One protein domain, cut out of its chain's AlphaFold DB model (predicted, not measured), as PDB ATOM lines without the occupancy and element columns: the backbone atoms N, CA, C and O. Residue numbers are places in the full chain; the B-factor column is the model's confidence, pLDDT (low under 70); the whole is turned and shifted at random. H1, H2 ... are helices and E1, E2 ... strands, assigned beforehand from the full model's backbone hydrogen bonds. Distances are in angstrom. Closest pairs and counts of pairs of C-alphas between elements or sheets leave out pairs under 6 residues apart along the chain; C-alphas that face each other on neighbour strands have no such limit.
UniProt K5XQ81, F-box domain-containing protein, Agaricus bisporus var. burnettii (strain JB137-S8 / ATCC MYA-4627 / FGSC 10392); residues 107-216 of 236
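AT A GLANCE: This is residues 107 to 216 of the 236 residues of the protein "F-box domain-containing protein" of Agaricus bisporus var. burnettii (strain JB137-S8 / ATCC MYA-4627 / FGSC 10392) (UniProt K5XQ81). Two strongly twisted four-stranded sheets lie face to face as a sandwich, E5 to E8 forming one layer and E1 to E4 the other, with two very short helices, H1 and H2, at one end where the chain passes between the layers. The layer E5 to E8 has the longer strands and reaches beyond the other layer at the end that holds the turn between E6 and E7. The printed part has 110 residues, in the order E1 E2 E3 E4 H1 H2 E5 E6 E7 E8; each sheet is antiparallel, with its strands in chain order, and the class is mostly strand. The whole is compact, with a radius of gyration of the C-alphas of 14.3 A and spans of 45 by 30 by 20 A.

IN THESE COORDINATES: The sheet with the longer strands holds E5, residues 158 to 165, 21.0 A long; E6, residues 173 to 182, 29.6 A; E7, residues 185 to 196, 34.5 A; and E8, residues 203 to 215, 36.0 A. E8 ends with C-alpha 215 at (-20.258, -27.610, 18.570). The other sheet holds E1, residues 107 to 111; E2, residues 117 to 122; E3, residues 126 to 131; and E4, residues 139 to 144. E1 begins with C-alpha 107 at (-36.736, -19.201, 33.939). H1 is residues 145 to 148 and H2 residues 150 to 154.

HOW THE PARTS SIT: E5 E6 E7 E8 is a meander, each strand the antiparallel neighbour of the one before, with E5 and E8 as edge strands. N 164 and O 175 are 2.9 A apart in the hairpin E5 and E6, N 178 and O 189 3.0 A in E6 and E7, and N 188 and O 212 2.9 A in E7 and E8, within hydrogen-bond range. E1 E2 E3 E4 is a second meander, with N 110 and O 119 at 2.9 A, N 120 and O 128 at 2.8 A and N 129 and O 140 at 2.8 A. The two sheets form a sandwich, face to face, the facing parts 10.2 A centre to centre and the strands of one at 18 degrees to those of the other. The closest C-alphas of E4 and E8 are those of Leu 142 and Ala 206, 6.0 A apart; those of E1 and E5 are Val 107 and Lys 159, 7.9 A. E5 and E8 are apart. H2 only grazes the sheet E5 E6 E7 E8, with residues 151 to 154. H1 and H2 touch only at the corner, C-alphas 146 and 153 being closest at 5.4 A. In H2, 0 of 1 O i to N i+4 pairs and 2 of 2 O i to N i+3 pairs are within range; H1 is too short for an i+4 pair.

THE WHOLE: The farthest C-alphas, Ser 135 and Thr 215, are 45.5 A apart. The printed part has no cut, and no link is long. The mean pLDDT of the printed part is 89.1; residues 156 to 158 are under 70.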
ATOM      1  N   VAL A 107     -36.650 -19.280  35.403       78.56
ATOM      2  CA  VAL A 107     -36.736 -19.201  33.939       78.56
ATOM      3  C   VAL A 107     -38.048 -19.803  33.457       78.56
ATOM      4  O   VAL A 107     -38.617 -19.324  32.482       78.56
ATOM      5  N   ASP A 108     -38.514 -20.859  34.130       85.06
ATOM      6  CA  ASP A 108     -39.673 -21.622  33.683       85.06
ATOM      7  C   ASP A 108     -40.362 -22.376  34.834       85.06
ATOM      8  O   ASP A 108     -39.748 -22.699  35.861       85.06
ATOM      9  N   MET A 109     -41.646 -22.674  34.640       90.50
ATOM     10  CA  MET A 109     -42.461 -23.511  35.516       90.50
ATOM     11  C   MET A 109     -43.282 -24.494  34.684       90.50
ATOM     12  O   MET A 109     -43.990 -24.106  33.758       90.50
ATOM     13  N   LEU A 110     -43.244 -25.769  35.061       90.44
ATOM     14  CA  LEU A 110     -43.884 -26.839  34.306       90.44
ATOM     15  C   LEU A 110     -44.729 -27.725  35.216       90.44
ATOM     16  O   LEU A 110     -44.218 -28.332  36.155       90.44
ATOM     17  N   LEU A 111     -46.019 -27.854  34.908       91.25
ATOM     18  CA  LEU A 111     -46.892 -28.809  35.584       91.25
ATOM     19  C   LEU A 111     -46.712 -30.202  34.968       91.25
ATOM     20  O   LEU A 111     -47.002 -30.410  33.789       91.25
ATOM     21  N   VAL A 112     -46.248 -31.163  35.765       91.88
ATOM     22  CA  VAL A 112     -46.111 -32.554  35.324       91.88
ATOM     23  C   VAL A 112     -47.502 -33.168  35.156       91.88
ATOM     24  O   VAL A 112     -48.376 -32.968  36.013       91.88
ATOM     25  N   PRO A 113     -47.735 -33.956  34.091       83.88
ATOM     26  CA  PRO A 113     -48.981 -34.689  33.942       83.88
ATOM     27  C   PRO A 113     -49.301 -35.552  35.157       83.88
ATOM     28  O   PRO A 113     -48.439 -36.167  35.775       83.88
ATOM     29  N   GLY A 114     -50.572 -35.497  35.523       82.94
ATOM     30  CA  GLY A 114     -51.119 -35.918  36.810       82.94
ATOM     31  C   GLY A 114     -51.599 -34.704  37.603       82.94
ATOM     32  O   GLY A 114     -52.613 -34.783  38.293       82.94
ATOM     33  N   GLY A 115     -50.947 -33.547  37.429       86.62
ATOM     34  CA  GLY A 115     -51.335 -32.273  38.039       86.62
ATOM     35  C   GLY A 115     -50.894 -32.108  39.493       86.62
ATOM     36  O   GLY A 115     -51.193 -31.087  40.098       86.62
ATOM     37  N   ARG A 116     -50.187 -33.096  40.049       92.31
ATOM     38  CA  ARG A 116     -49.667 -33.066  41.418       92.31
ATOM     39  C   ARG A 116     -48.322 -32.355  41.539       92.31
ATOM     40  O   ARG A 116     -48.080 -31.685  42.531       92.31
ATOM     41  N   TRP A 117     -47.443 -32.498  40.553       95.38
ATOM     42  CA  TRP A 117     -46.066 -32.016  40.660       95.38
ATOM     43  C   TRP A 117     -45.856 -30.774  39.805       95.38
ATOM     44  O   TRP A 117     -46.043 -30.824  38.589       95.38
ATOM     45  N   LEU A 118     -45.428 -29.676  40.422       94.38
ATOM     46  CA  LEU A 118     -44.983 -28.475  39.716       94.38
ATOM     47  C   LEU A 118     -43.458 -28.422  39.730       94.38
ATOM     48  O   LEU A 118     -42.865 -28.326  40.801       94.38
ATOM     49  N   LEU A 119     -42.827 -28.452  38.561       94.50
ATOM     50  CA  LEU A 119     -41.395 -28.214  38.422       94.50
ATOM     51  C   LEU A 119     -41.134 -26.711  38.320       94.50
ATOM     52  O   LEU A 119     -41.816 -26.010  37.574       94.50
ATOM     53  N   LYS A 120     -40.129 -26.231  39.046       92.31
ATOM     54  CA  LYS A 120     -39.628 -24.857  38.990       92.31
ATOM     55  C   LYS A 120     -38.161 -24.878  38.599       92.31
ATOM     56  O   LYS A 120     -37.367 -25.586  39.217       92.31
ATOM     57  N   ILE A 121     -37.798 -24.101  37.588       87.75
ATOM     58  CA  ILE A 121     -36.453 -24.126  37.014       87.75
ATOM     59  C   ILE A 121     -35.820 -22.766  37.229       87.75
ATOM     60  O   ILE A 121     -36.333 -21.754  36.752       87.75
ATOM     61  N   ARG A 122     -34.710 -22.738  37.959       86.50
ATOM     62  CA  ARG A 122     -33.955 -21.511  38.215       86.50
ATOM     63  C   ARG A 122     -32.912 -21.262  37.129       86.50
ATOM     64  O   ARG A 122     -32.463 -22.189  36.453       86.50
ATOM     65  N   CYS A 123     -32.481 -20.007  37.003       79.88
ATOM     66  CA  CYS A 123     -31.367 -19.622  36.130       79.88
ATOM     67  C   CYS A 123     -30.056 -20.353  36.459       79.88
ATOM     68  O   CYS A 123     -29.241 -20.550  35.564       79.88
ATOM     69  N   ASP A 124     -29.860 -20.758  37.719       78.06
ATOM     70  CA  ASP A 124     -28.679 -21.490  38.204       78.06
ATOM     71  C   ASP A 124     -28.759 -23.004  37.971       78.06
ATOM     72  O   ASP A 124     -27.969 -23.754  38.542       78.06
ATOM     73  N   LEU A 125     -29.717 -23.455  37.152       77.88
ATOM     74  CA  LEU A 125     -29.916 -24.849  36.754       77.88
ATOM     75  C   LEU A 125     -30.398 -25.803  37.814       77.88
ATOM     76  O   LEU A 125     -30.489 -27.013  37.567       77.88
ATOM     77  N   ARG A 126     -30.734 -25.280  38.980       88.12
ATOM     78  CA  ARG A 126     -31.422 -26.089  39.953       88.12
ATOM     79  C   ARG A 126     -32.862 -26.252  39.517       88.12
ATOM     80  O   ARG A 126     -33.576 -25.284  39.236       88.12
ATOM     81  N   VAL A 127     -33.271 -27.508  39.437       92.06
ATOM     82  CA  VAL A 127     -34.668 -27.865  39.230       92.06
ATOM     83  C   VAL A 127     -35.221 -28.211  40.594       92.06
ATOM     84  O   VAL A 127     -34.675 -29.062  41.293       92.06
ATOM     85  N   TYR A 128     -36.303 -27.550  40.962       94.94
ATOM     86  CA  TYR A 128     -37.078 -27.852  42.149       94.94
ATOM     87  C   TYR A 128     -38.407 -28.454  41.726       94.94
ATOM     88  O   TYR A 128     -38.883 -28.222  40.614       94.94
ATOM     89  N   PHE A 129     -39.026 -29.204  42.622       96.38
ATOM     90  CA  PHE A 129     -40.414 -29.599  42.487       96.38
ATOM     91  C   PHE A 129     -41.202 -29.208  43.733       96.38
ATOM     92  O   PHE A 129     -40.651 -29.099  44.828       96.38
ATOM     93  N   VAL A 130     -42.500 -28.999  43.546       95.44
ATOM     94  CA  VAL A 130     -43.472 -28.768  44.614       95.44
ATOM     95  C   VAL A 130     -44.558 -29.828  44.503       95.44
ATOM     96  O   VAL A 130     -45.107 -30.035  43.416       95.44
ATOM     97  N   ASP A 131     -44.870 -30.483  45.621       94.88
ATOM     98  CA  ASP A 131     -46.057 -31.328  45.743       94.88
ATOM     99  C   ASP A 131     -47.288 -30.442  45.971       94.88
ATOM    100  O   ASP A 131     -47.504 -29.928  47.070       94.88
ATOM    101  N   LEU A 132     -48.102 -30.257  44.934       91.50
ATOM    102  CA  LEU A 132     -49.336 -29.466  44.995       91.50
ATOM    103  C   LEU A 132     -50.435 -30.146  45.821       91.50
ATOM    104  O   LEU A 132     -51.397 -29.494  46.226       91.50
ATOM    105  N   ASP A 133     -50.284 -31.441  46.090       89.44
ATOM    106  CA  ASP A 133     -51.173 -32.205  46.957       89.44
ATOM    107  C   ASP A 133     -50.705 -32.201  48.427       89.44
ATOM    108  O   ASP A 133     -51.459 -32.647  49.306       89.44
ATOM    109  N   GLY A 134     -49.496 -31.690  48.694       88.94
ATOM    110  CA  GLY A 134     -48.896 -31.548  50.018       88.94
ATOM    111  C   GLY A 134     -49.463 -30.368  50.815       88.94
ATOM    112  O   GLY A 134     -49.959 -29.388  50.266       88.94
ATOM    113  N   SER A 135     -49.390 -30.443  52.145       87.44
ATOM    114  CA  SER A 135     -49.943 -29.406  53.032       87.44
ATOM    115  C   SER A 135     -49.083 -28.144  53.134       87.44
ATOM    116  O   SER A 135     -49.600 -27.088  53.490       87.44
ATOM    117  N   ASN A 136     -47.778 -28.246  52.877       86.94
ATOM    118  CA  ASN A 136     -46.800 -27.178  53.101       86.94
ATOM    119  C   ASN A 136     -46.296 -26.503  51.812       86.94
ATOM    120  O   ASN A 136     -45.639 -25.469  51.920       86.94
ATOM    121  N   LEU A 137     -46.654 -27.012  50.621       90.69
ATOM    122  CA  LEU A 137     -46.188 -26.521  49.308       90.69
ATOM    123  C   LEU A 137     -44.675 -26.227  49.285       90.69
ATOM    124  O   LEU A 137     -44.221 -25.266  48.658       90.69
ATOM    125  N   GLU A 138     -43.904 -27.034  50.015       91.44
ATOM    126  CA  GLU A 138     -42.464 -26.859  50.129       91.44
ATOM    127  C   GLU A 138     -41.775 -27.180  48.805       91.44
ATOM    128  O   GLU A 138     -42.194 -28.053  48.039       91.44
ATOM    129  N   GLN A 139     -40.708 -26.433  48.533       93.50
ATOM    130  CA  GLN A 139     -39.869 -26.667  47.372       93.50
ATOM    131  C   GLN A 139     -38.799 -27.695  47.723       93.50
ATOM    132  O   GLN A 139     -38.017 -27.501  48.654       93.50
ATOM    133  N   HIS A 140     -38.725 -28.763  46.941       95.50
ATOM    134  CA  HIS A 140     -37.716 -29.800  47.082       95.50
ATOM    135  C   HIS A 140     -36.767 -29.757  45.892       95.50
ATOM    136  O   HIS A 140     -37.196 -29.671  44.743       95.50
ATOM    137  N   LEU A 141     -35.464 -29.811  46.162       95.56
ATOM    138  CA  LEU A 141     -34.444 -29.864  45.121       95.56
ATOM    139  C   LEU A 141     -34.550 -31.203  44.376       95.56
ATOM    140  O   LEU A 141     -34.300 -32.256  44.959       95.56
ATOM    141  N   LEU A 142     -34.915 -31.158  43.095       95.94
ATOM    142  CA  LEU A 142     -34.913 -32.319  42.202       95.94
ATOM    143  C   LEU A 142     -33.516 -32.566  41.642       95.94
ATOM    144  O   LEU A 142     -33.059 -33.701  41.532       95.94
ATOM    145  N   LEU A 143     -32.877 -31.475  41.228       92.31
ATOM    146  CA  LEU A 143     -31.641 -31.493  40.478       92.31
ATOM    147  C   LEU A 143     -30.754 -30.335  40.900       92.31
ATOM    148  O   LEU A 143     -31.185 -29.186  40.853       92.31
ATOM    149  N   ASP A 144     -29.492 -30.640  41.181       91.06
ATOM    150  CA  ASP A 144     -28.422 -29.654  41.174       91.06
ATOM    151  C   ASP A 144     -27.345 -30.091  40.183       91.06
ATOM    152  O   ASP A 144     -26.525 -30.974  40.446       91.06
ATOM    153  N   SER A 145     -27.380 -29.479  39.007       83.56
ATOM    154  CA  SER A 145     -26.421 -29.762  37.945       83.56
ATOM    155  C   SER A 145     -24.985 -29.376  38.335       83.56
ATOM    156  O   SER A 145     -24.044 -30.042  37.902       83.56
ATOM    157  N   SER A 146     -24.804 -28.390  39.224       83.38
ATOM    158  CA  SER A 146     -23.479 -27.967  39.696       83.38
ATOM    159  C   SER A 146     -22.763 -29.059  40.497       83.38
ATOM    160  O   SER A 146     -21.538 -29.150  40.446       83.38
ATOM    161  N   ASN A 147     -23.523 -29.948  41.146       87.12
ATOM    162  CA  ASN A 147     -22.974 -31.111  41.846       87.12
ATOM    163  C   ASN A 147     -22.467 -32.192  40.886       87.12
ATOM    164  O   ASN A 147     -21.622 -32.997  41.268       87.12
ATOM    165  N   THR A 148     -22.991 -32.240  39.658       82.88
ATOM    166  CA  THR A 148     -22.548 -33.233  38.669       82.88
ATOM    167  C   THR A 148     -21.357 -32.718  37.874       82.88
ATOM    168  O   THR A 148     -20.384 -33.437  37.664       82.88
ATOM    169  N   ASP A 149     -21.431 -31.473  37.417       81.88
ATOM    170  CA  ASP A 149     -20.367 -30.852  36.650       81.88
ATOM    171  C   ASP A 149     -20.167 -29.418  37.158       81.88
ATOM    172  O   ASP A 149     -20.968 -28.532  36.856       81.88
ATOM    173  N   PRO A 150     -19.088 -29.154  37.915       82.12
ATOM    174  CA  PRO A 150     -18.829 -27.841  38.498       82.12
ATOM    175  C   PRO A 150     -18.770 -26.718  37.460       82.12
ATOM    176  O   PRO A 150     -19.071 -25.566  37.776       82.12
ATOM    177  N   ARG A 151     -18.428 -27.035  36.203       75.38
ATOM    178  CA  ARG A 151     -18.371 -26.056  35.106       75.38
ATOM    179  C   ARG A 151     -19.736 -25.431  34.856       75.38
ATOM    180  O   ARG A 151     -19.813 -24.285  34.441       75.38
ATOM    181  N   ILE A 152     -20.807 -26.160  35.151       75.62
ATOM    182  CA  ILE A 152     -22.182 -25.729  34.941       75.62
ATOM    183  C   ILE A 152     -22.509 -24.442  35.700       75.62
ATOM    184  O   ILE A 152     -23.167 -23.559  35.157       75.62
ATOM    185  N   SER A 153     -21.973 -24.299  36.913       74.06
ATOM    186  CA  SER A 153     -22.182 -23.109  37.746       74.06
ATOM    187  C   SER A 153     -21.624 -21.812  37.142       74.06
ATOM    188  O   SER A 153     -21.979 -20.726  37.590       74.06
ATOM    189  N   GLN A 154     -20.766 -21.907  36.121       76.62
ATOM    190  CA  GLN A 154     -20.092 -20.763  35.504       76.62
ATOM    191  C   GLN A 154     -20.847 -20.196  34.289       76.62
ATOM    192  O   GLN A 154     -20.433 -19.171  33.747       76.62
ATOM    193  N   TYR A 155     -21.940 -20.828  33.839       72.50
ATOM    194  CA  TYR A 155     -22.639 -20.444  32.606       72.50
ATOM    195  C   TYR A 155     -24.010 -19.816  32.872       72.50
ATOM    196  O   TYR A 155     -24.831 -20.356  33.603       72.50
ATOM    197  N   GLY A 156     -24.268 -18.672  32.229       64.25
ATOM    198  CA  GLY A 156     -25.400 -17.797  32.558       64.25
ATOM    199  C   GLY A 156     -26.721 -18.051  31.826       64.25
ATOM    200  O   GLY A 156     -27.666 -17.301  32.045       64.25
ATOM    201  N   SER A 157     -26.829 -19.044  30.935       69.44
ATOM    202  CA  SER A 157     -28.114 -19.309  30.268       69.44
ATOM    203  C   SER A 157     -28.311 -20.776  29.933       69.44
ATOM    204  O   SER A 157     -27.505 -21.374  29.208       69.44
ATOM    205  N   VAL A 158     -29.419 -21.320  30.425       68.69
ATOM    206  CA  VAL A 158     -29.881 -22.676  30.142       68.69
ATOM    207  C   VAL A 158     -31.353 -22.639  29.826       68.69
ATOM    208  O   VAL A 158     -32.109 -21.835  30.366       68.69
ATOM    209  N   LYS A 159     -31.739 -23.541  28.938       80.00
ATOM    210  CA  LYS A 159     -33.118 -23.852  28.626       80.00
ATOM    211  C   LYS A 159     -33.410 -25.299  29.000       80.00
ATOM    212  O   LYS A 159     -32.616 -26.195  28.691       80.00
ATOM    213  N   LEU A 160     -34.544 -25.511  29.666       81.12
ATOM    214  CA  LEU A 160     -35.213 -26.801  29.618       81.12
ATOM    215  C   LEU A 160     -35.903 -26.861  28.260       81.12
ATOM    216  O   LEU A 160     -36.770 -26.042  27.968       81.12
ATOM    217  N   ASN A 161     -35.475 -27.786  27.412       81.25
ATOM    218  CA  ASN A 161     -35.985 -27.838  26.049       81.25
ATOM    219  C   ASN A 161     -37.238 -28.706  25.983       81.25
ATOM    220  O   ASN A 161     -38.229 -28.330  25.360       81.25
ATOM    221  N   HIS A 162     -37.190 -29.869  26.637       88.19
ATOM    222  CA  HIS A 162     -38.192 -30.908  26.458       88.19
ATOM    223  C   HIS A 162     -38.416 -31.735  27.727       88.19
ATOM    224  O   HIS A 162     -37.496 -32.006  28.503       88.19
ATOM    225  N   ILE A 163     -39.667 -32.171  27.889       90.94
ATOM    226  CA  ILE A 163     -40.082 -33.226  28.809       90.94
ATOM    227  C   ILE A 163     -40.664 -34.378  27.985       90.94
ATOM    228  O   ILE A 163     -41.524 -34.165  27.128       90.94
ATOM    229  N   TRP A 164     -40.225 -35.605  28.248       93.50
ATOM    230  CA  TRP A 164     -40.791 -36.803  27.621       93.50
ATOM    231  C   TRP A 164     -41.343 -37.727  28.681       93.50
ATOM    232  O   TRP A 164     -40.602 -38.195  29.535       93.50
ATOM    233  N   ILE A 165     -42.635 -38.012  28.620       92.19
ATOM    234  CA  ILE A 165     -43.304 -38.828  29.632       92.19
ATOM    235  C   ILE A 165     -43.385 -40.257  29.138       92.19
ATOM    236  O   ILE A 165     -43.914 -40.516  28.056       92.19
ATOM    237  N   ASP A 166     -42.898 -41.182  29.955       92.94
ATOM    238  CA  ASP A 166     -43.043 -42.602  29.704       92.94
ATOM    239  C   ASP A 166     -44.438 -43.054  30.141       92.94
ATOM    240  O   ASP A 166     -44.687 -43.373  31.302       92.94
ATOM    241  N   ARG A 167     -45.373 -43.065  29.188       89.06
ATOM    242  CA  ARG A 167     -46.755 -43.515  29.421       89.06
ATOM    243  C   ARG A 167     -46.882 -45.028  29.584       89.06
ATOM    244  O   ARG A 167     -47.957 -45.497  29.944       89.06
ATOM    245  N   LYS A 168     -45.833 -45.788  29.253       90.75
ATOM    246  CA  LYS A 168     -45.815 -47.249  29.386       90.75
ATOM    247  C   LYS A 168     -45.276 -47.679  30.749       90.75
ATOM    248  O   LYS A 168     -45.483 -48.825  31.137       90.75
ATOM    249  N   ALA A 169     -44.599 -46.785  31.470       92.19
ATOM    250  CA  ALA A 169     -44.156 -47.057  32.823       92.19
ATOM    251  C   ALA A 169     -45.367 -47.225  33.766       92.19
ATOM    252  O   ALA A 169     -46.306 -46.433  33.707       92.19
ATOM    253  N   PRO A 170     -45.340 -48.207  34.688       91.06
ATOM    254  CA  PRO A 170     -46.428 -48.434  35.651       91.06
ATOM    255  C   PRO A 170     -46.552 -47.313  36.700       91.06
ATOM    256  O   PRO A 170     -47.476 -47.295  37.512       91.06
ATOM    257  N   ARG A 171     -45.572 -46.405  36.732       94.50
ATOM    258  CA  ARG A 171     -45.477 -45.267  37.644       94.50
ATOM    259  C   ARG A 171     -44.932 -44.074  36.876       94.50
ATOM    260  O   ARG A 171     -44.221 -44.256  35.888       94.50
ATOM    261  N   LEU A 172     -45.213 -42.870  37.365       95.31
ATOM    262  CA  LEU A 172     -44.781 -41.621  36.760       95.31
ATOM    263  C   LEU A 172     -43.264 -41.645  36.576       95.31
ATOM    264  O   LEU A 172     -42.480 -41.697  37.526       95.31
ATOM    265  N   SER A 173     -42.893 -41.619  35.308       96.06
ATOM    266  CA  SER A 173     -41.537 -41.696  34.813       96.06
ATOM    267  C   SER A 173     -41.462 -40.760  33.621       96.06
ATOM    268  O   SER A 173     -42.314 -40.792  32.728       96.06
ATOM    269  N   PHE A 174     -40.485 -39.869  33.619       96.00
ATOM    270  CA  PHE A 174     -40.285 -38.944  32.516       96.00
ATOM    271  C   PHE A 174     -38.823 -38.556  32.398       96.00
ATOM    272  O   PHE A 174     -38.033 -38.716  33.322       96.00
ATOM    273  N   ARG A 175     -38.453 -38.034  31.236       95.75
ATOM    274  CA  ARG A 175     -37.124 -37.506  30.967       95.75
ATOM    275  C   ARG A 175     -37.180 -36.001  30.829       95.75
ATOM    276  O   ARG A 175     -38.122 -35.476  30.241       95.75
ATOM    277  N   LEU A 176     -36.159 -35.334  31.347       93.31
ATOM    278  CA  LEU A 176     -35.947 -33.899  31.208       93.31
ATOM    279  C   LEU A 176     -34.691 -33.656  30.378       93.31
ATOM    280  O   LEU A 176     -33.640 -34.224  30.679       93.31
ATOM    281  N   GLU A 177     -34.793 -32.793  29.369       92.12
ATOM    282  CA  GLU A 177     -33.639 -32.271  28.637       92.12
ATOM    283  C   GLU A 177     -33.294 -30.866  29.109       92.12
ATOM    284  O   GLU A 177     -34.046 -29.918  28.869       92.12
ATOM    285  N   GLY A 178     -32.116 -30.726  29.711       88.62
ATOM    286  CA  GLY A 178     -31.503 -29.429  29.971       88.62
ATOM    287  C   GLY A 178     -30.325 -29.195  29.035       88.62
ATOM    288  O   GLY A 178     -29.512 -30.098  28.831       88.62
ATOM    289  N   SER A 179     -30.187 -27.981  28.500       87.94
ATOM    290  CA  SER A 179     -29.013 -27.618  27.700       87.94
ATOM    291  C   SER A 179     -28.405 -26.285  28.101       87.94
ATOM    292  O   SER A 179     -29.126 -25.300  28.242       87.94
ATOM    293  N   PHE A 180     -27.079 -26.227  28.206       87.06
ATOM    294  CA  PHE A 180     -26.362 -24.980  28.457       87.06
ATOM    295  C   PHE A 180     -25.321 -24.689  27.385       87.06
ATOM    296  O   PHE A 180     -24.750 -25.586  26.755       87.06
ATOM    297  N   HIS A 181     -25.063 -23.401  27.193       86.44
ATOM    298  CA  HIS A 181     -24.113 -22.911  26.207       86.44
ATOM    299  C   HIS A 181     -22.791 -22.539  26.878       86.44
ATOM    300  O   HIS A 181     -22.770 -21.766  27.830       86.44
ATOM    301  N   ASN A 182     -21.686 -23.033  26.325       85.50
ATOM    302  CA  ASN A 182     -20.331 -22.718  26.767       85.50
ATOM    303  C   ASN A 182     -19.450 -22.494  25.536       85.50
ATOM    304  O   ASN A 182     -19.367 -23.401  24.724       85.50
ATOM    305  N   GLU A 183     -18.846 -21.312  25.381       85.31
ATOM    306  CA  GLU A 183     -17.788 -20.965  24.405       85.31
ATOM    307  C   GLU A 183     -17.612 -21.939  23.217       85.31
ATOM    308  O   GLU A 183     -16.711 -22.773  23.166       85.31
ATOM    309  N   GLY A 184     -18.523 -21.858  22.240       87.38
ATOM    310  CA  GLY A 184     -18.469 -22.669  21.010       87.38
ATOM    311  C   GLY A 184     -19.112 -24.061  21.088       87.38
ATOM    312  O   GLY A 184     -19.310 -24.692  20.051       87.38
ATOM    313  N   TYR A 185     -19.532 -24.505  22.268       88.94
ATOM    314  CA  TYR A 185     -20.211 -25.771  22.528       88.94
ATOM    315  C   TYR A 185     -21.596 -25.588  23.167       88.94
ATOM    316  O   TYR A 185     -21.919 -24.573  23.790       88.94
ATOM    317  N   ILE A 186     -22.421 -26.613  22.993       88.62
ATOM    318  CA  ILE A 186     -23.691 -26.832  23.672       88.62
ATOM    319  C   ILE A 186     -23.555 -28.164  24.388       88.62
ATOM    320  O   ILE A 186     -23.206 -29.177  23.770       88.62
ATOM    321  N   TRP A 187     -23.798 -28.144  25.689       88.69
ATOM    322  CA  TRP A 187     -23.895 -29.350  26.489       88.69
ATOM    323  C   TRP A 187     -25.363 -29.666  26.709       88.69
ATOM    324  O   TRP A 187     -26.135 -28.775  27.049       88.69
ATOM    325  N   VAL A 188     -25.735 -30.923  26.502       90.31
ATOM    326  CA  VAL A 188     -27.103 -31.410  26.683       90.31
ATOM    327  C   VAL A 188     -27.077 -32.524  27.713       90.31
ATOM    328  O   VAL A 188     -26.256 -33.434  27.619       90.31
ATOM    329  N   TYR A 189     -27.974 -32.456  28.687       90.12
ATOM    330  CA  TYR A 189     -28.128 -33.437  29.754       90.12
ATOM    331  C   TYR A 189     -29.524 -34.010  29.674       90.12
ATOM    332  O   TYR A 189     -30.500 -33.262  29.596       90.12
ATOM    333  N   ILE A 190     -29.599 -35.333  29.730       93.38
ATOM    334  CA  ILE A 190     -30.860 -36.048  29.835       93.38
ATOM    335  C   ILE A 190     -30.938 -36.642  31.231       93.38
ATOM    336  O   ILE A 190     -30.108 -37.471  31.621       93.38
ATOM    337  N   TYR A 191     -31.955 -36.217  31.965       94.19
ATOM    338  CA  TYR A 191     -32.265 -36.714  33.292       94.19
ATOM    339  C   TYR A 191     -33.453 -37.654  33.198       94.19
ATOM    340  O   TYR A 191     -34.476 -37.285  32.630       94.19
ATOM    341  N   GLN A 192     -33.338 -38.845  33.768       97.00
ATOM    342  CA  GLN A 192     -34.471 -39.703  34.068       97.00
ATOM    343  C   GLN A 192     -35.036 -39.291  35.425       97.00
ATOM    344  O   GLN A 192     -34.312 -39.280  36.417       97.00
ATOM    345  N   VAL A 193     -36.322 -38.967  35.468       97.12
ATOM    346  CA  VAL A 193     -37.054 -38.635  36.686       97.12
ATOM    347  C   VAL A 193     -38.071 -39.730  36.955       97.12
ATOM    348  O   VAL A 193     -38.872 -40.066  36.085       97.12
ATOM    349  N   ASN A 194     -38.038 -40.282  38.162       97.62
ATOM    350  CA  ASN A 194     -38.929 -41.353  38.590       97.62
ATOM    351  C   ASN A 194     -39.663 -40.963  39.872       97.62
ATOM    352  O   ASN A 194     -39.092 -40.326  40.761       97.62
ATOM    353  N   LEU A 195     -40.911 -41.408  39.987       97.12
ATOM    354  CA  LEU A 195     -41.668 -41.366  41.232       97.12
ATOM    355  C   LEU A 195     -41.193 -42.458  42.201       97.12
ATOM    356  O   LEU A 195     -41.129 -43.643  41.866       97.12
ATOM    357  N   ILE A 196     -40.925 -42.072  43.440       97.06
ATOM    358  CA  ILE A 196     -40.511 -42.946  44.545       97.06
ATOM    359  C   ILE A 196     -41.495 -42.752  45.702       97.06
ATOM    360  O   ILE A 196     -42.085 -41.687  45.811       97.06
ATOM    361  N   GLY A 197     -41.702 -43.755  46.559       95.69
ATOM    362  CA  GLY A 197     -42.713 -43.690  47.633       95.69
ATOM    363  C   GLY A 197     -44.132 -43.959  47.120       95.69
ATOM    364  O   GLY A 197     -44.270 -44.505  46.040       95.69
ATOM    365  N   HIS A 198     -45.184 -43.631  47.868       94.12
ATOM    366  CA  HIS A 198     -46.586 -43.763  47.422       94.12
ATOM    367  C   HIS A 198     -47.479 -42.754  48.152       94.12
ATOM    368  O   HIS A 198     -47.173 -42.357  49.284       94.12
ATOM    369  N   GLY A 199     -48.585 -42.345  47.527       90.31
ATOM    370  CA  GLY A 199     -49.567 -41.464  48.159       90.31
ATOM    371  C   GLY A 199     -48.907 -40.186  48.678       90.31
ATOM    372  O   GLY A 199     -48.097 -39.575  47.981       90.31
ATOM    373  N   ALA A 200     -49.190 -39.806  49.924       89.88
ATOM    374  CA  ALA A 200     -48.612 -38.615  50.559       89.88
ATOM    375  C   ALA A 200     -47.086 -38.684  50.788       89.88
ATOM    376  O   ALA A 200     -46.460 -37.652  50.988       89.88
ATOM    377  N   SER A 201     -46.487 -39.878  50.753       93.75
ATOM    378  CA  SER A 201     -45.032 -40.067  50.897       93.75
ATOM    379  C   SER A 201     -44.282 -40.077  49.563       93.75
ATOM    380  O   SER A 201     -43.065 -40.262  49.540       93.75
ATOM    381  N   ALA A 202     -45.008 -39.955  48.447       95.19
ATOM    382  CA  ALA A 202     -44.393 -39.972  47.135       95.19
ATOM    383  C   ALA A 202     -43.461 -38.762  46.941       95.19
ATOM    384  O   ALA A 202     -43.688 -37.698  47.507       95.19
ATOM    385  N   THR A 203     -42.414 -38.930  46.141       97.25
ATOM    386  CA  THR A 203     -41.418 -37.901  45.833       97.25
ATOM    387  C   THR A 203     -40.824 -38.137  44.446       97.25
ATOM    388  O   THR A 203     -40.886 -39.254  43.922       97.25
ATOM    389  N   LEU A 204     -40.247 -37.099  43.842       97.62
ATOM    390  CA  LEU A 204     -39.549 -37.200  42.563       97.62
ATOM    391  C   LEU A 204     -38.044 -37.334  42.792       97.62
ATOM    392  O   LEU A 204     -37.449 -36.578  43.558       97.62
ATOM    393  N   MET A 205     -37.420 -38.276  42.088       97.56
ATOM    394  CA  MET A 205     -35.970 -38.451  42.079       97.56
ATOM    395  C   MET A 205     -35.449 -38.351  40.650       97.56
ATOM    396  O   MET A 205     -35.959 -39.043  39.769       97.56
ATOM    397  N   ALA A 206     -34.429 -37.521  40.428       96.50
ATOM    398  CA  ALA A 206     -33.766 -37.386  39.138       96.50
ATOM    399  C   ALA A 206     -32.387 -38.059  39.133       96.50
ATOM    400  O   ALA A 206     -31.632 -37.975  40.098       96.50
ATOM    401  N   GLN A 207     -32.043 -38.681  38.008       95.31
ATOM    402  CA  GLN A 207     -30.732 -39.256  37.736       95.31
ATOM    403  C   GLN A 207     -30.297 -38.900  36.314       95.31
ATOM    404  O   GLN A 207     -31.084 -38.997  35.376       95.31
ATOM    405  N   ILE A 208     -29.032 -38.525  36.125       93.06
ATOM    406  CA  ILE A 208     -28.471 -38.325  34.783       93.06
ATOM    407  C   ILE A 208     -28.312 -39.675  34.100       93.06
ATOM    408  O   ILE A 208     -27.675 -40.574  34.646       93.06
ATOM    409  N   ILE A 209     -28.852 -39.788  32.889       95.50
ATOM    410  CA  ILE A 209     -28.705 -40.987  32.059       95.50
ATOM    411  C   ILE A 209     -27.859 -40.743  30.812       95.50
ATOM    412  O   ILE A 209     -27.321 -41.695  30.254       95.50
ATOM    413  N   ALA A 210     -27.721 -39.489  30.374       93.06
ATOM    414  CA  ALA A 210     -26.864 -39.147  29.248       93.06
ATOM    415  C   ALA A 210     -26.363 -37.702  29.315       93.06
ATOM    416  O   ALA A 210     -27.062 -36.797  29.780       93.06
ATOM    417  N   THR A 211     -25.166 -37.496  28.770       91.69
ATOM    418  CA  THR A 211     -24.570 -36.180  28.557       91.69
ATOM    419  C   THR A 211     -23.991 -36.122  27.154       91.69
ATOM    420  O   THR A 211     -23.223 -36.994  26.747       91.69
ATOM    421  N   PHE A 212     -24.332 -35.069  26.422       90.56
ATOM    422  CA  PHE A 212     -23.841 -34.813  25.079       90.56
ATOM    423  C   PHE A 212     -23.100 -33.489  25.033       90.56
ATOM    424  O   PHE A 212     -23.444 -32.534  25.730       90.56
ATOM    425  N   ARG A 213     -22.113 -33.423  24.145       91.44
ATOM    426  CA  ARG A 213     -21.407 -32.196  23.798       91.44
ATOM    427  C   ARG A 213     -21.449 -32.025  22.289       91.44
ATOM    428  O   ARG A 213     -21.051 -32.928  21.557       91.44
ATOM    429  N   LYS A 214     -21.889 -30.860  21.825       88.19
ATOM    430  CA  LYS A 214     -21.962 -30.522  20.399       88.19
ATOM    431  C   LYS A 214     -21.361 -29.146  20.145       88.19
ATOM    432  O   LYS A 214     -21.469 -28.269  20.993       88.19
ATOM    433  N   THR A 215     -20.716 -28.940  19.002       89.44
ATOM    434  CA  THR A 215     -20.258 -27.610  18.570       89.44
ATOM    435  C   THR A 215     -21.440 -26.768  18.078       89.44
ATOM    436  O   THR A 215     -22.358 -27.282  17.436       89.44
ATOM    437  N   LYS A 216     -21.434 -25.459  18.364       80.81
ATOM    438  CA  LYS A 216     -22.534 -24.532  18.028       80.81
ATOM    439  C   LYS A 216     -22.846 -24.464  16.527       80.81
ATOM    440  O   LYS A 216     -23.986 -24.195  16.172       80.81
TER     441      LYS A 216